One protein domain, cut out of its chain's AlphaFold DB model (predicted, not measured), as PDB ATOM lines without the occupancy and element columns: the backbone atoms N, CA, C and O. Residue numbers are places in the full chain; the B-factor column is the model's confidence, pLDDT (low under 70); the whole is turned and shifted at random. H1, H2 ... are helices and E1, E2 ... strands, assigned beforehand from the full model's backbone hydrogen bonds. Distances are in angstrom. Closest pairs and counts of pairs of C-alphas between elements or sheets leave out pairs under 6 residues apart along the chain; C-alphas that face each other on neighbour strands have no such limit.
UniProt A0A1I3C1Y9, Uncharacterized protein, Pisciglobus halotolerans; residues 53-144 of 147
ATOM      1  N   ILE A  53     179.668 319.867 228.145       95.38
ATOM      2  CA  ILE A  53     179.878 319.184 229.431       95.38
ATOM      3  C   ILE A  53     179.191 317.819 229.424       95.38
ATOM      4  O   ILE A  53     179.845 316.832 229.752       95.38
ATOM      5  N   ASN A  54     177.929 317.752 229.002       95.50
ATOM      6  CA  ASN A  54     177.165 316.507 228.954       95.50
ATOM      7  C   ASN A  54     177.833 315.477 228.034       95.50
ATOM      8  O   ASN A  54     177.968 314.311 228.399       95.50
ATOM      9  N   GLU A  55     178.296 315.903 226.855       91.31
ATOM     10  CA  GLU A  55     179.053 315.038 225.947       91.31
ATOM     11  C   GLU A  55     180.330 314.517 226.608       91.31
ATOM     12  O   GLU A  55     180.645 313.328 226.526       91.31
ATOM     13  N   ARG A  56     181.061 315.393 227.310       91.12
ATOM     14  CA  ARG A  56     182.299 315.010 227.986       91.12
ATOM     15  C   ARG A  56     182.057 314.039 229.140       91.12
ATOM     16  O   ARG A  56     182.856 313.118 229.300       91.12
ATOM     17  N   GLU A  57     181.014 314.254 229.935       91.94
ATOM     18  CA  GLU A  57     180.628 313.383 231.051       91.94
ATOM     19  C   GLU A  57     180.202 312.008 230.548       91.94
ATOM     20  O   GLU A  57     180.776 311.012 230.981       91.94
ATOM     21  N   LYS A  58     179.315 311.952 229.548       90.44
ATOM     22  CA  LYS A  58     178.894 310.691 228.928       90.44
ATOM     23  C   LYS A  58     180.084 309.889 228.406       90.44
ATOM     24  O   LYS A  58     180.192 308.695 228.660       90.44
ATOM     25  N   MET A  59     181.009 310.554 227.715       86.75
ATOM     26  CA  MET A  59     182.237 309.907 227.263       86.75
ATOM     27  C   MET A  59     183.035 309.335 228.444       86.75
ATOM     28  O   MET A  59     183.476 308.194 228.377       86.75
ATOM     29  N   LEU A  60     183.223 310.102 229.527       87.44
ATOM     30  CA  LEU A  60     183.939 309.637 230.723       87.44
ATOM     31  C   LEU A  60     183.282 308.412 231.370       87.44
ATOM     32  O   LEU A  60     184.002 307.477 231.709       87.44
ATOM     33  N   GLU A  61     181.955 308.388 231.481       89.88
ATOM     34  CA  GLU A  61     181.205 307.242 232.010       89.88
ATOM     35  C   GLU A  61     181.388 305.987 231.149       89.88
ATOM     36  O   GLU A  61     181.706 304.916 231.666       89.88
ATOM     37  N   GLU A  62     181.264 306.112 229.824       87.69
ATOM     38  CA  GLU A  62     181.482 304.994 228.897       87.69
ATOM     39  C   GLU A  62     182.925 304.461 228.974       87.69
ATOM     40  O   GLU A  62     183.161 303.257 228.832       87.69
ATOM     41  N   TYR A  63     183.903 305.330 229.252       84.69
ATOM     42  CA  TYR A  63     185.290 304.910 229.446       84.69
ATOM     43  C   TYR A  63     185.542 304.218 230.778       84.69
ATOM     44  O   TYR A  63     186.331 303.275 230.823       84.69
ATOM     45  N   GLU A  64     184.924 304.686 231.860       88.62
ATOM     46  CA  GLU A  64     184.988 303.990 233.144       88.62
ATOM     47  C   GLU A  64     184.351 302.606 233.024       88.62
ATOM     48  O   GLU A  64     184.933 301.630 233.493       88.62
ATOM     49  N   ALA A  65     183.233 302.494 232.301       90.00
ATOM     50  CA  ALA A  65     182.609 301.212 232.000       90.00
ATOM     51  C   ALA A  65     183.547 300.277 231.217       90.00
ATOM     52  O   ALA A  65     183.714 299.126 231.612       90.00
ATOM     53  N   LEU A  66     184.216 300.768 230.161       88.50
ATOM     54  CA  LEU A  66     185.207 299.976 229.421       88.50
ATOM     55  C   LEU A  66     186.371 299.545 230.318       88.50
ATOM     56  O   LEU A  66     186.783 298.390 230.285       88.50
ATOM     57  N   LYS A  67     186.914 300.464 231.120       89.69
ATOM     58  CA  LYS A  67     188.028 300.161 232.023       89.69
ATOM     59  C   LYS A  67     187.649 299.055 233.008       89.69
ATOM     60  O   LYS A  67     188.416 298.108 233.155       89.69
ATOM     61  N   ASN A  68     186.478 299.169 233.629       91.31
ATOM     62  CA  ASN A  68     185.973 298.186 234.584       91.31
ATOM     63  C   ASN A  68     185.731 296.837 233.900       91.31
ATOM     64  O   ASN A  68     186.194 295.824 234.400       91.31
ATOM     65  N   PHE A  69     185.122 296.830 232.709       91.19
ATOM     66  CA  PHE A  69     184.925 295.612 231.920       91.19
ATOM     67  C   PHE A  69     186.244 294.867 231.653       91.19
ATOM     68  O   PHE A  69     186.328 293.659 231.855       91.19
ATOM     69  N   VAL A  70     187.298 295.584 231.245       89.38
ATOM     70  CA  VAL A  70     188.611 294.964 230.997       89.38
ATOM     71  C   VAL A  70     189.259 294.482 232.305       89.38
ATOM     72  O   VAL A  70     189.924 293.449 232.306       89.38
ATOM     73  N   GLU A  71     189.092 295.211 233.414       89.88
ATOM     74  CA  GLU A  71     189.580 294.812 234.747       89.88
ATOM     75  C   GLU A  71     188.865 293.564 235.292       89.88
ATOM     76  O   GLU A  71     189.520 292.705 235.893       89.88
ATOM     77  N   ASP A  72     187.561 293.439 235.050       90.94
ATOM     78  CA  ASP A  72     186.759 292.273 235.416       90.94
ATOM     79  C   ASP A  72     187.196 291.048 234.596       90.94
ATOM     80  O   ASP A  72     187.543 290.019 235.178       90.94
ATOM     81  N   ASP A  73     187.325 291.180 233.269       89.56
ATOM     82  CA  ASP A  73     187.801 290.098 232.388       89.56
ATOM     83  C   ASP A  73     189.232 289.640 232.739       89.56
ATOM     84  O   ASP A  73     189.527 288.443 232.776       89.56
ATOM     85  N   LEU A  74     190.124 290.579 233.082       86.81
ATOM     86  CA  LEU A  74     191.465 290.264 233.592       86.81
ATOM     87  C   LEU A  74     191.421 289.406 234.858       86.81
ATOM     88  O   LEU A  74     192.234 288.485 235.007       86.81
ATOM     89  N   SER A  75     190.502 289.736 235.765       86.69
ATOM     90  CA  SER A  75     190.347 289.056 237.046       86.69
ATOM     91  C   SER A  75     189.782 287.650 236.846       86.69
ATOM     92  O   SER A  75     190.313 286.696 237.413       86.69
ATOM     93  N   GLU A  76     188.769 287.501 235.987       88.44
ATOM     94  CA  GLU A  76     188.172 286.207 235.631       88.44
ATOM     95  C   GLU A  76     189.174 285.259 234.960       88.44
ATOM     96  O   GLU A  76     189.162 284.056 235.215       88.44
ATOM     97  N   LYS A  77     190.079 285.798 234.136       85.44
ATOM     98  CA  LYS A  77     191.125 285.022 233.450       85.44
ATOM     99  C   LYS A  77     192.374 284.773 234.297       85.44
ATOM    100  O   LYS A  77     193.345 284.215 233.788       85.44
ATOM    101  N   GLU A  78     192.383 285.209 235.559       84.56
ATOM    102  CA  GLU A  78     193.542 285.135 236.458       84.56
ATOM    103  C   GLU A  78     194.809 285.811 235.875       84.56
ATOM    104  O   GLU A  78     195.943 285.456 236.204       84.56
ATOM    105  N   LEU A  79     194.633 286.809 234.996       80.00
ATOM    106  CA  LEU A  79     195.722 287.518 234.307       80.00
ATOM    107  C   LEU A  79     196.218 288.756 235.067       80.00
ATOM    108  O   LEU A  79     197.267 289.316 234.726       80.00
ATOM    109  N   GLY A  80     195.476 289.180 236.087       81.69
ATOM    110  CA  GLY A  80     195.814 290.280 236.979       81.69
ATOM    111  C   GLY A  80     194.577 291.061 237.402       81.69
ATOM    112  O   GLY A  80     193.451 290.683 237.111       81.69
ATOM    113  N   SER A  81     194.807 292.179 238.080       78.25
ATOM    114  CA  SER A  81     193.764 293.135 238.434       78.25
ATOM    115  C   SER A  81     194.299 294.559 238.268       78.25
ATOM    116  O   SER A  81     195.518 294.760 238.182       78.25
ATOM    117  N   ASN A  82     193.395 295.542 238.246       82.38
ATOM    118  CA  ASN A  82     193.704 296.973 238.291       82.38
ATOM    119  C   ASN A  82     194.675 297.462 237.196       82.38
ATOM    120  O   ASN A  82     195.903 297.417 237.331       82.38
ATOM    121  N   LEU A  83     194.115 298.035 236.134       85.25
ATOM    122  CA  LEU A  83     194.849 298.641 235.034       85.25
ATOM    123  C   LEU A  83     195.476 299.984 235.414       85.25
ATOM    124  O   LEU A  83     194.854 300.886 235.981       85.25
ATOM    125  N   THR A  84     196.725 300.153 234.996       84.69
ATOM    126  CA  THR A  84     197.460 301.419 235.020       84.69
ATOM    127  C   THR A  84     197.867 301.826 233.613       84.69
ATOM    128  O   THR A  84     198.071 300.972 232.755       84.69
ATOM    129  N   GLY A  85     197.989 303.131 233.361       82.44
ATOM    130  CA  GLY A  85     198.374 303.642 232.039       82.44
ATOM    131  C   GLY A  85     197.237 303.703 231.013       82.44
ATOM    132  O   GLY A  85     197.498 303.973 229.847       82.44
ATOM    133  N   PHE A  86     195.987 303.502 231.437       85.00
ATOM    134  CA  PHE A  86     194.809 303.639 230.582       85.00
ATOM    135  C   PHE A  86     194.590 305.113 230.191       85.00
ATOM    136  O   PHE A  86     194.002 305.891 230.942       85.00
ATOM    137  N   ASP A  87     195.117 305.514 229.028       84.31
ATOM    138  CA  ASP A  87     194.967 306.857 228.451       84.31
ATOM    139  C   ASP A  87     194.011 306.845 227.258       84.31
ATOM    140  O   ASP A  87     194.390 306.762 226.091       84.31
ATOM    141  N   ILE A  88     192.738 307.030 227.553       76.88
ATOM    142  CA  ILE A  88     191.687 307.100 226.541       76.88
ATOM    143  C   ILE A  88     191.931 308.203 225.505       76.88
ATOM    144  O   ILE A  88     191.585 308.053 224.332       76.88
ATOM    145  N   SER A  89     192.520 309.333 225.913       81.00
ATOM    146  CA  SER A  89     192.738 310.451 224.993       81.00
ATOM    147  C   SER A  89     193.675 310.055 223.854       81.00
ATOM    148  O   SER A  89     193.556 310.581 222.746       81.00
ATOM    149  N   ALA A  90     194.597 309.130 224.127       82.12
ATOM    150  CA  ALA A  90     195.461 308.530 223.133       82.12
ATOM    151  C   ALA A  90     194.687 307.522 222.265       82.12
ATOM    152  O   ALA A  90     194.766 307.644 221.041       82.12
ATOM    153  N   ILE A  91     193.866 306.643 222.861       79.06
ATOM    154  CA  ILE A  91     193.032 305.662 222.131       79.06
ATOM    155  C   ILE A  91     192.148 306.355 221.089       79.06
ATOM    156  O   ILE A  91     192.169 306.011 219.910       79.06
ATOM    157  N   LEU A  92     191.418 307.402 221.484       73.25
ATOM    158  CA  LEU A  92     190.507 308.121 220.585       73.25
ATOM    159  C   LEU A  92     191.211 308.856 219.447       73.25
ATOM    160  O   LEU A  92     190.609 309.052 218.391       73.25
ATOM    161  N   LYS A  93     192.468 309.262 219.659       80.94
ATOM    162  CA  LYS A  93     193.337 309.833 218.620       80.94
ATOM    163  C   LYS A  93     193.906 308.754 217.686       80.94
ATOM    164  O   LYS A  93     194.776 309.070 216.881       80.94
ATOM    165  N   GLY A  94     193.448 307.508 217.818       74.69
ATOM    166  CA  GLY A  94     193.901 306.359 217.044       74.69
ATOM    167  C   GLY A  94     195.267 305.836 217.464       74.69
ATOM    168  O   GLY A  94     195.924 305.169 216.675       74.69
ATOM    169  N   LYS A  95     195.734 306.158 218.676       79.44
ATOM    170  CA  LYS A  95     196.990 305.611 219.195       79.44
ATOM    171  C   LYS A  95     196.722 304.323 219.956       79.44
ATOM    172  O   LYS A  95     195.775 304.251 220.732       79.44
ATOM    173  N   THR A  96     197.615 303.357 219.809       82.56
ATOM    174  CA  THR A  96     197.670 302.191 220.692       82.56
ATOM    175  C   THR A  96     198.067 302.624 222.096       82.56
ATOM    176  O   THR A  96     199.008 303.404 222.275       82.56
ATOM    177  N   VAL A  97     197.357 302.109 223.092       83.06
ATOM    178  CA  VAL A  97     197.632 302.355 224.504       83.06
ATOM    179  C   VAL A  97     197.974 301.046 225.179       83.06
ATOM    180  O   VAL A  97     197.158 300.132 225.249       83.06
ATOM    181  N   SER A  98     199.200 300.979 225.687       84.56
ATOM    182  CA  SER A  98     199.679 299.864 226.491       84.56
ATOM    183  C   SER A  98     199.405 300.158 227.964       84.56
ATOM    184  O   SER A  98     199.980 301.078 228.550       84.56
ATOM    185  N   CYS A  99     198.525 299.366 228.555       84.31
ATOM    186  CA  CYS A  99     198.196 299.378 229.969       84.31
ATOM    187  C   CYS A  99     198.924 298.234 230.684       84.31
ATOM    188  O   CYS A  99     199.296 297.230 230.074       84.31
ATOM    189  N   TYR A 100     199.101 298.368 231.995       82.88
ATOM    190  CA  TYR A 100     199.784 297.374 232.822       82.88
ATOM    191  C   TYR A 100     198.928 297.003 234.026       82.88
ATOM    192  O   TYR A 100     198.402 297.893 234.702       82.88
ATOM    193  N   THR A 101     198.835 295.708 234.321       81.62
ATOM    194  CA  THR A 101     198.276 295.215 235.585       81.62
ATOM    195  C   THR A 101     199.261 295.461 236.726       81.62
ATOM    196  O   THR A 101     200.483 295.425 236.540       81.62
ATOM    197  N   LYS A 102     198.746 295.748 237.927       69.25
ATOM    198  CA  LYS A 102     199.602 295.970 239.106       69.25
ATOM    199  C   LYS A 102     200.137 294.680 239.741       69.25
ATOM    200  O   LYS A 102     201.146 294.752 240.441       69.25
ATOM    201  N   ASP A 103     199.516 293.530 239.482       66.31
ATOM    202  CA  ASP A 103     199.736 292.302 240.259       66.31
ATOM    203  C   ASP A 103     200.474 291.179 239.502       66.31
ATOM    204  O   ASP A 103     200.346 291.058 238.290       66.31
ATOM    205  N   PHE A 104     201.228 290.367 240.271       48.28
ATOM    206  CA  PHE A 104     201.927 289.068 240.065       48.28
ATOM    207  C   PHE A 104     202.520 288.644 238.702       48.28
ATOM    208  O   PHE A 104     203.587 288.027 238.689       48.28
ATOM    209  N   ALA A 105     201.930 288.980 237.564       54.16
ATOM    210  CA  ALA A 105     202.506 288.793 236.240       54.16
ATOM    211  C   ALA A 105     202.307 290.106 235.490       54.16
ATOM    212  O   ALA A 105     201.194 290.606 235.431       54.16
ATOM    213  N   LYS A 106     203.382 290.699 234.955       63.84
ATOM    214  CA  LYS A 106     203.340 291.957 234.190       63.84
ATOM    215  C   LYS A 106     202.561 291.769 232.873       63.84
ATOM    216  O   LYS A 106     203.145 291.825 231.797       63.84
ATOM    217  N   THR A 107     201.273 291.468 232.927       67.19
ATOM    218  CA  THR A 107     200.426 291.351 231.747       67.19
ATOM    219  C   THR A 107     200.291 292.748 231.160       67.19
ATOM    220  O   THR A 107     199.964 293.710 231.860       67.19
ATOM    221  N   ILE A 108     200.629 292.868 229.880       78.44
ATOM    222  CA  ILE A 108     200.474 294.114 229.138       78.44
ATOM    223  C   ILE A 108     199.135 294.012 228.428       78.44
ATOM    224  O   ILE A 108     198.894 293.042 227.714       78.44
ATOM    225  N   VAL A 109     198.264 294.989 228.632       77.19
ATOM    226  CA  VAL A 109     196.998 295.079 227.906       77.19
ATOM    227  C   VAL A 109     197.150 296.157 226.853       77.19
ATOM    228  O   VAL A 109     197.307 297.326 227.189       77.19
ATOM    229  N   GLU A 110     197.142 295.775 225.585       80.75
ATOM    230  CA  GLU A 110     197.124 296.730 224.482       80.75
ATOM    231  C   GLU A 110     195.692 296.980 224.038       80.75
ATOM    232  O   GLU A 110     194.951 296.050 223.734       80.75
ATOM    233  N   ILE A 111     195.320 298.256 224.005       78.94
ATOM    234  CA  ILE A 111     194.008 298.706 223.555       78.94
ATOM    235  C   ILE A 111     194.223 299.669 222.398       78.94
ATOM    236  O   ILE A 111     194.952 300.660 222.522       78.94
ATOM    237  N   LYS A 112     193.602 299.374 221.261       80.81
ATOM    238  CA  LYS A 112     193.660 300.204 220.054       80.81
ATOM    239  C   LYS A 112     192.307 300.238 219.363       80.81
ATOM    240  O   LYS A 112     191.473 299.367 219.587       80.81
ATOM    241  N   LEU A 113     192.093 301.239 218.514       76.00
ATOM    242  CA  LEU A 113     190.948 301.217 217.604       76.00
ATOM    243  C   LEU A 113     191.083 300.002 216.686       76.00
ATOM    244  O   LEU A 113     192.161 299.768 216.139       76.00
ATOM    245  N   ALA A 114     190.000 299.244 216.534       69.31
ATOM    246  CA  ALA A 114     189.950 298.189 215.544       69.31
ATOM    247  C   ALA A 114     190.072 298.849 214.162       69.31
ATOM    248  O   ALA A 114     189.287 299.721 213.791       69.31
ATOM    249  N   SER A 115     191.115 298.486 213.425       62.75
ATOM    250  CA  SER A 115     191.209 298.766 211.996       62.75
ATOM    251  C   SER A 115     191.279 297.426 211.281       62.75
ATOM    252  O   SER A 115     191.833 296.474 211.831       62.75
ATOM    253  N   GLU A 116     190.726 297.351 210.070       54.19
ATOM    254  CA  GLU A 116     190.562 296.102 209.311       54.19
ATOM    255  C   GLU A 116     191.866 295.328 209.037       54.19
ATOM    256  O   GLU A 116     191.793 294.220 208.522       54.19
ATOM    257  N   ASN A 117     193.057 295.857 209.352       50.41
ATOM    258  CA  ASN A 117     194.326 295.229 208.979       50.41
ATOM    259  C   ASN A 117     195.463 295.444 209.991       50.41
ATOM    260  O   ASN A 117     196.516 295.951 209.620       50.41
ATOM    261  N   ASP A 118     195.305 295.001 211.236       50.94
ATOM    262  CA  ASP A 118     196.469 294.755 212.101       50.94
ATOM    263  C   ASP A 118     196.527 293.283 212.533       50.94
ATOM    264  O   ASP A 118     196.478 292.941 213.717       50.94
ATOM    265  N   ASP A 119     196.709 292.406 211.549       48.09
ATOM    266  CA  ASP A 119     197.231 291.050 211.742       48.09
ATOM    267  C   ASP A 119     198.746 291.087 212.042       48.09
ATOM    268  O   ASP A 119     199.544 290.338 211.471       48.09
ATOM    269  N   GLU A 120     199.201 291.954 212.950       51.56
ATOM    270  CA  GLU A 120     200.522 291.748 213.536       51.56
ATOM    271  C   GLU A 120     200.408 290.582 214.517       51.56
ATOM    272  O   GLU A 120     200.039 290.740 215.681       51.56
ATOM    273  N   LYS A 121     200.719 289.378 214.018       50.81
ATOM    274  CA  LYS A 121     200.926 288.163 214.816       50.81
ATOM    275  C   LYS A 121     202.082 288.381 215.790       50.81
ATOM    276  O   LYS A 121     203.210 287.935 215.580       50.81
ATOM    277  N   ASN A 122     201.806 289.086 216.875       58.16
ATOM    278  CA  ASN A 122     202.705 289.193 217.998       58.16
ATOM    279  C   ASN A 122     202.611 287.862 218.756       58.16
ATOM    280  O   ASN A 122     201.610 287.576 219.405       58.16
ATOM    281  N   ASN A 123     203.655 287.031 218.672       61.12
ATOM    282  CA  ASN A 123     203.728 285.701 219.305       61.12
ATOM    283  C   ASN A 123     203.530 285.703 220.841       61.12
ATOM    284  O   ASN A 123     203.592 284.647 221.466       61.12
ATOM    285  N   ASN A 124     203.336 286.871 221.458       75.06
ATOM    286  CA  ASN A 124     203.089 287.042 222.887       75.06
ATOM    287  C   ASN A 124     201.617 287.308 223.235       75.06
ATOM    288  O   ASN A 124     201.332 287.478 224.420       75.06
ATOM    289  N   VAL A 125     200.709 287.382 222.253       82.50
ATOM    290  CA  VAL A 125     199.268 287.542 222.509       82.50
ATOM    291  C   VAL A 125     198.752 286.280 223.192       82.50
ATOM    292  O   VAL A 125     198.876 285.177 222.664       82.50
ATOM    293  N   ILE A 126     198.235 286.459 224.402       83.75
ATOM    294  CA  ILE A 126     197.583 285.432 225.212       83.75
ATOM    295  C   ILE A 126     196.144 285.267 224.734       83.75
ATOM    296  O   ILE A 126     195.699 284.146 224.511       83.75
ATOM    297  N   ASP A 127     195.442 286.386 224.578       83.88
ATOM    298  CA  ASP A 127     194.048 286.441 224.156       83.88
ATOM    299  C   ASP A 127     193.738 287.829 223.574       83.88
ATOM    300  O   ASP A 127     194.441 288.801 223.873       83.88
ATOM    301  N   SER A 128     192.714 287.930 222.733       89.00
ATOM    302  CA  SER A 128     192.270 289.201 222.163       89.00
ATOM    303  C   SER A 128     190.808 289.159 221.745       89.00
ATOM    304  O   SER A 128     190.361 288.169 221.170       89.00
ATOM    305  N   TYR A 129     190.102 290.267 221.931       88.94
ATOM    306  CA  TYR A 129     188.722 290.432 221.483       88.94
ATOM    307  C   TYR A 129     188.460 291.862 221.000       88.94
ATOM    308  O   TYR A 129     189.274 292.768 221.197       88.94
ATOM    309  N   ILE A 130     187.311 292.052 220.355       89.06
ATOM    310  CA  ILE A 130     186.806 293.363 219.944       89.06
ATOM    311  C   ILE A 130     185.655 293.740 220.872       89.06
ATOM    312  O   ILE A 130     184.788 292.914 221.156       89.06
ATOM    313  N   VAL A 131     185.664 294.978 221.354       88.94
ATOM    314  CA  VAL A 131     184.612 295.555 222.189       88.94
ATOM    315  C   VAL A 131     184.185 296.895 221.615       88.94
ATOM    316  O   VAL A 131     185.023 297.716 221.246       88.94
ATOM    317  N   ASP A 132     182.880 297.129 221.568       86.81
ATOM    318  CA  ASP A 132     182.338 298.436 221.229       86.81
ATOM    319  C   ASP A 132     182.343 299.345 222.454       86.81
ATOM    320  O   ASP A 132     181.717 299.060 223.474       86.81
ATOM    321  N   SER A 133     183.036 300.474 222.345       83.12
ATOM    322  CA  SER A 133     183.020 301.520 223.363       83.12
ATOM    323  C   SER A 133     183.024 302.889 222.700       83.12
ATOM    324  O   SER A 133     183.801 303.162 221.784       83.12
ATOM    325  N   VAL A 134     182.129 303.770 223.148       82.38
ATOM    326  CA  VAL A 134     181.967 305.130 222.601       82.38
ATOM    327  C   VAL A 134     181.707 305.121 221.090       82.38
ATOM    328  O   VAL A 134     182.261 305.914 220.326       82.38
ATOM    329  N   GLY A 135     180.886 304.164 220.641       81.12
ATOM    330  CA  GLY A 135     180.534 303.985 219.229       81.12
ATOM    331  C   GLY A 135     181.722 303.649 218.323       81.12
ATOM    332  O   GLY A 135     181.664 303.920 217.124       81.12
ATOM    333  N   LYS A 136     182.814 303.122 218.889       84.00
ATOM    334  CA  LYS A 136     183.988 302.661 218.153       84.00
ATOM    335  C   LYS A 136     184.333 301.240 218.570       84.00
ATOM    336  O   LYS A 136     184.432 300.955 219.762       84.00
ATOM    337  N   GLU A 137     184.623 300.410 217.579       88.44
ATOM    338  CA  GLU A 137     185.212 299.098 217.805       88.44
ATOM    339  C   GLU A 137     186.650 299.276 218.309       88.44
ATOM    340  O   GLU A 137     187.485 299.952 217.694       88.44
ATOM    341  N   MET A 138     186.943 298.690 219.463       86.31
ATOM    342  CA  MET A 138     188.267 298.669 220.068       86.31
ATOM    343  C   MET A 138     188.757 297.232 220.154       86.31
ATOM    344  O   MET A 138     188.057 296.359 220.658       86.31
ATOM    345  N   GLN A 139     189.981 296.990 219.701       88.94
ATOM    346  CA  GLN A 139     190.662 295.722 219.915       88.94
ATOM    347  C   GLN A 139     191.395 295.772 221.255       88.94
ATOM    348  O   GLN A 139     192.249 296.640 221.470       88.94
ATOM    349  N   VAL A 140     191.070 294.827 222.132       88.56
ATOM    350  CA  VAL A 140     191.762 294.585 223.399       88.56
ATOM    351  C   VAL A 140     192.588 293.318 223.242       88.56
ATOM    352  O   VAL A 140     192.054 292.265 222.901       88.56
ATOM    353  N   SER A 141     193.889 293.421 223.493       88.69
ATOM    354  CA  SER A 141     194.835 292.311 223.394       88.69
ATOM    355  C   SER A 141     195.604 292.156 224.700       88.69
ATOM    356  O   SER A 141     196.267 293.087 225.164       88.69
ATOM    357  N   TYR A 142     195.571 290.958 225.272       87.94
ATOM    358  CA  TYR A 142     196.371 290.586 226.432       87.94
ATOM    359  C   TYR A 142     197.696 290.008 225.963       87.94
ATOM    360  O   TYR A 142     197.735 289.042 225.207       87.94
ATOM    361  N   LEU A 143     198.799 290.580 226.423       85.62
ATOM    362  CA  LEU A 143     200.149 290.204 226.029       85.62
ATOM    363  C   LEU A 143     200.930 289.710 227.241       85.62
ATOM    364  O   LEU A 143     200.920 290.312 228.320       85.62
ATOM    365  N   LYS A 144     201.694 288.639 227.040       80.88
ATOM    366  CA  LYS A 144     202.652 288.158 228.032       80.88
ATOM    367  C   LYS A 144     203.810 289.149 228.154       80.88
ATOM    368  O   LYS A 144     204.425 289.506 227.149       80.88
TER     369      LYS A 144
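AT A GLANCE: This is residues 53 to 144 of the 147 residues of an uncharacterized protein of Pisciglobus halotolerans (UniProt A0A1I3C1Y9). A strongly twisted four-stranded sheet has one long helix, H1, packed on it through residues 59 to 74, and a short helix, H2, packed on E1 and E2. The 92 printed residues include H1, H2, E1, E2, E3, E4 in chain order; the sheet runs E1, E2, E4, E3, antiparallel. The class is mixed; the whole is compact, radius of gyration of the C-alphas 13.0 A, spans 40 by 30 by 18 A.

HOW THE PARTS SIT: H1, residues 53 to 76, is on the sheet; its closest C-alphas with E3, residues 125 to 133, are Leu 66 and Ser 133, 6.6 A. H2, residues 88 to 92, is on it too; its closest C-alphas with E2, residues 108 to 113, are Ile 91 and Lys 112, 5.9 A. Within hydrogen-bond range are N 99 and O 109, 2.7 A, in the hairpin of E1, residues 97 to 101, and E2; N 110 and O 141, 2.9 A, between E2 and E4, residues 136 to 143; and N 131 and O 138, 2.8 A, in the hairpin E3 and E4. Every O i to N i+4 pair in H1 and H2 is within range.

IN THESE COORDINATES: H1 measures 34.6 A from C-alpha 53 at (179.878, 319.184, 229.431). E4 measures 21.9 A, ending at C-alpha 143, (200.149, 290.204, 226.029).

THE WHOLE: The printed part has no cut. The links H1 to H2 and E2 to E3 are long. Residues 102 to 107 and 114 to 123 have pLDDT under 70.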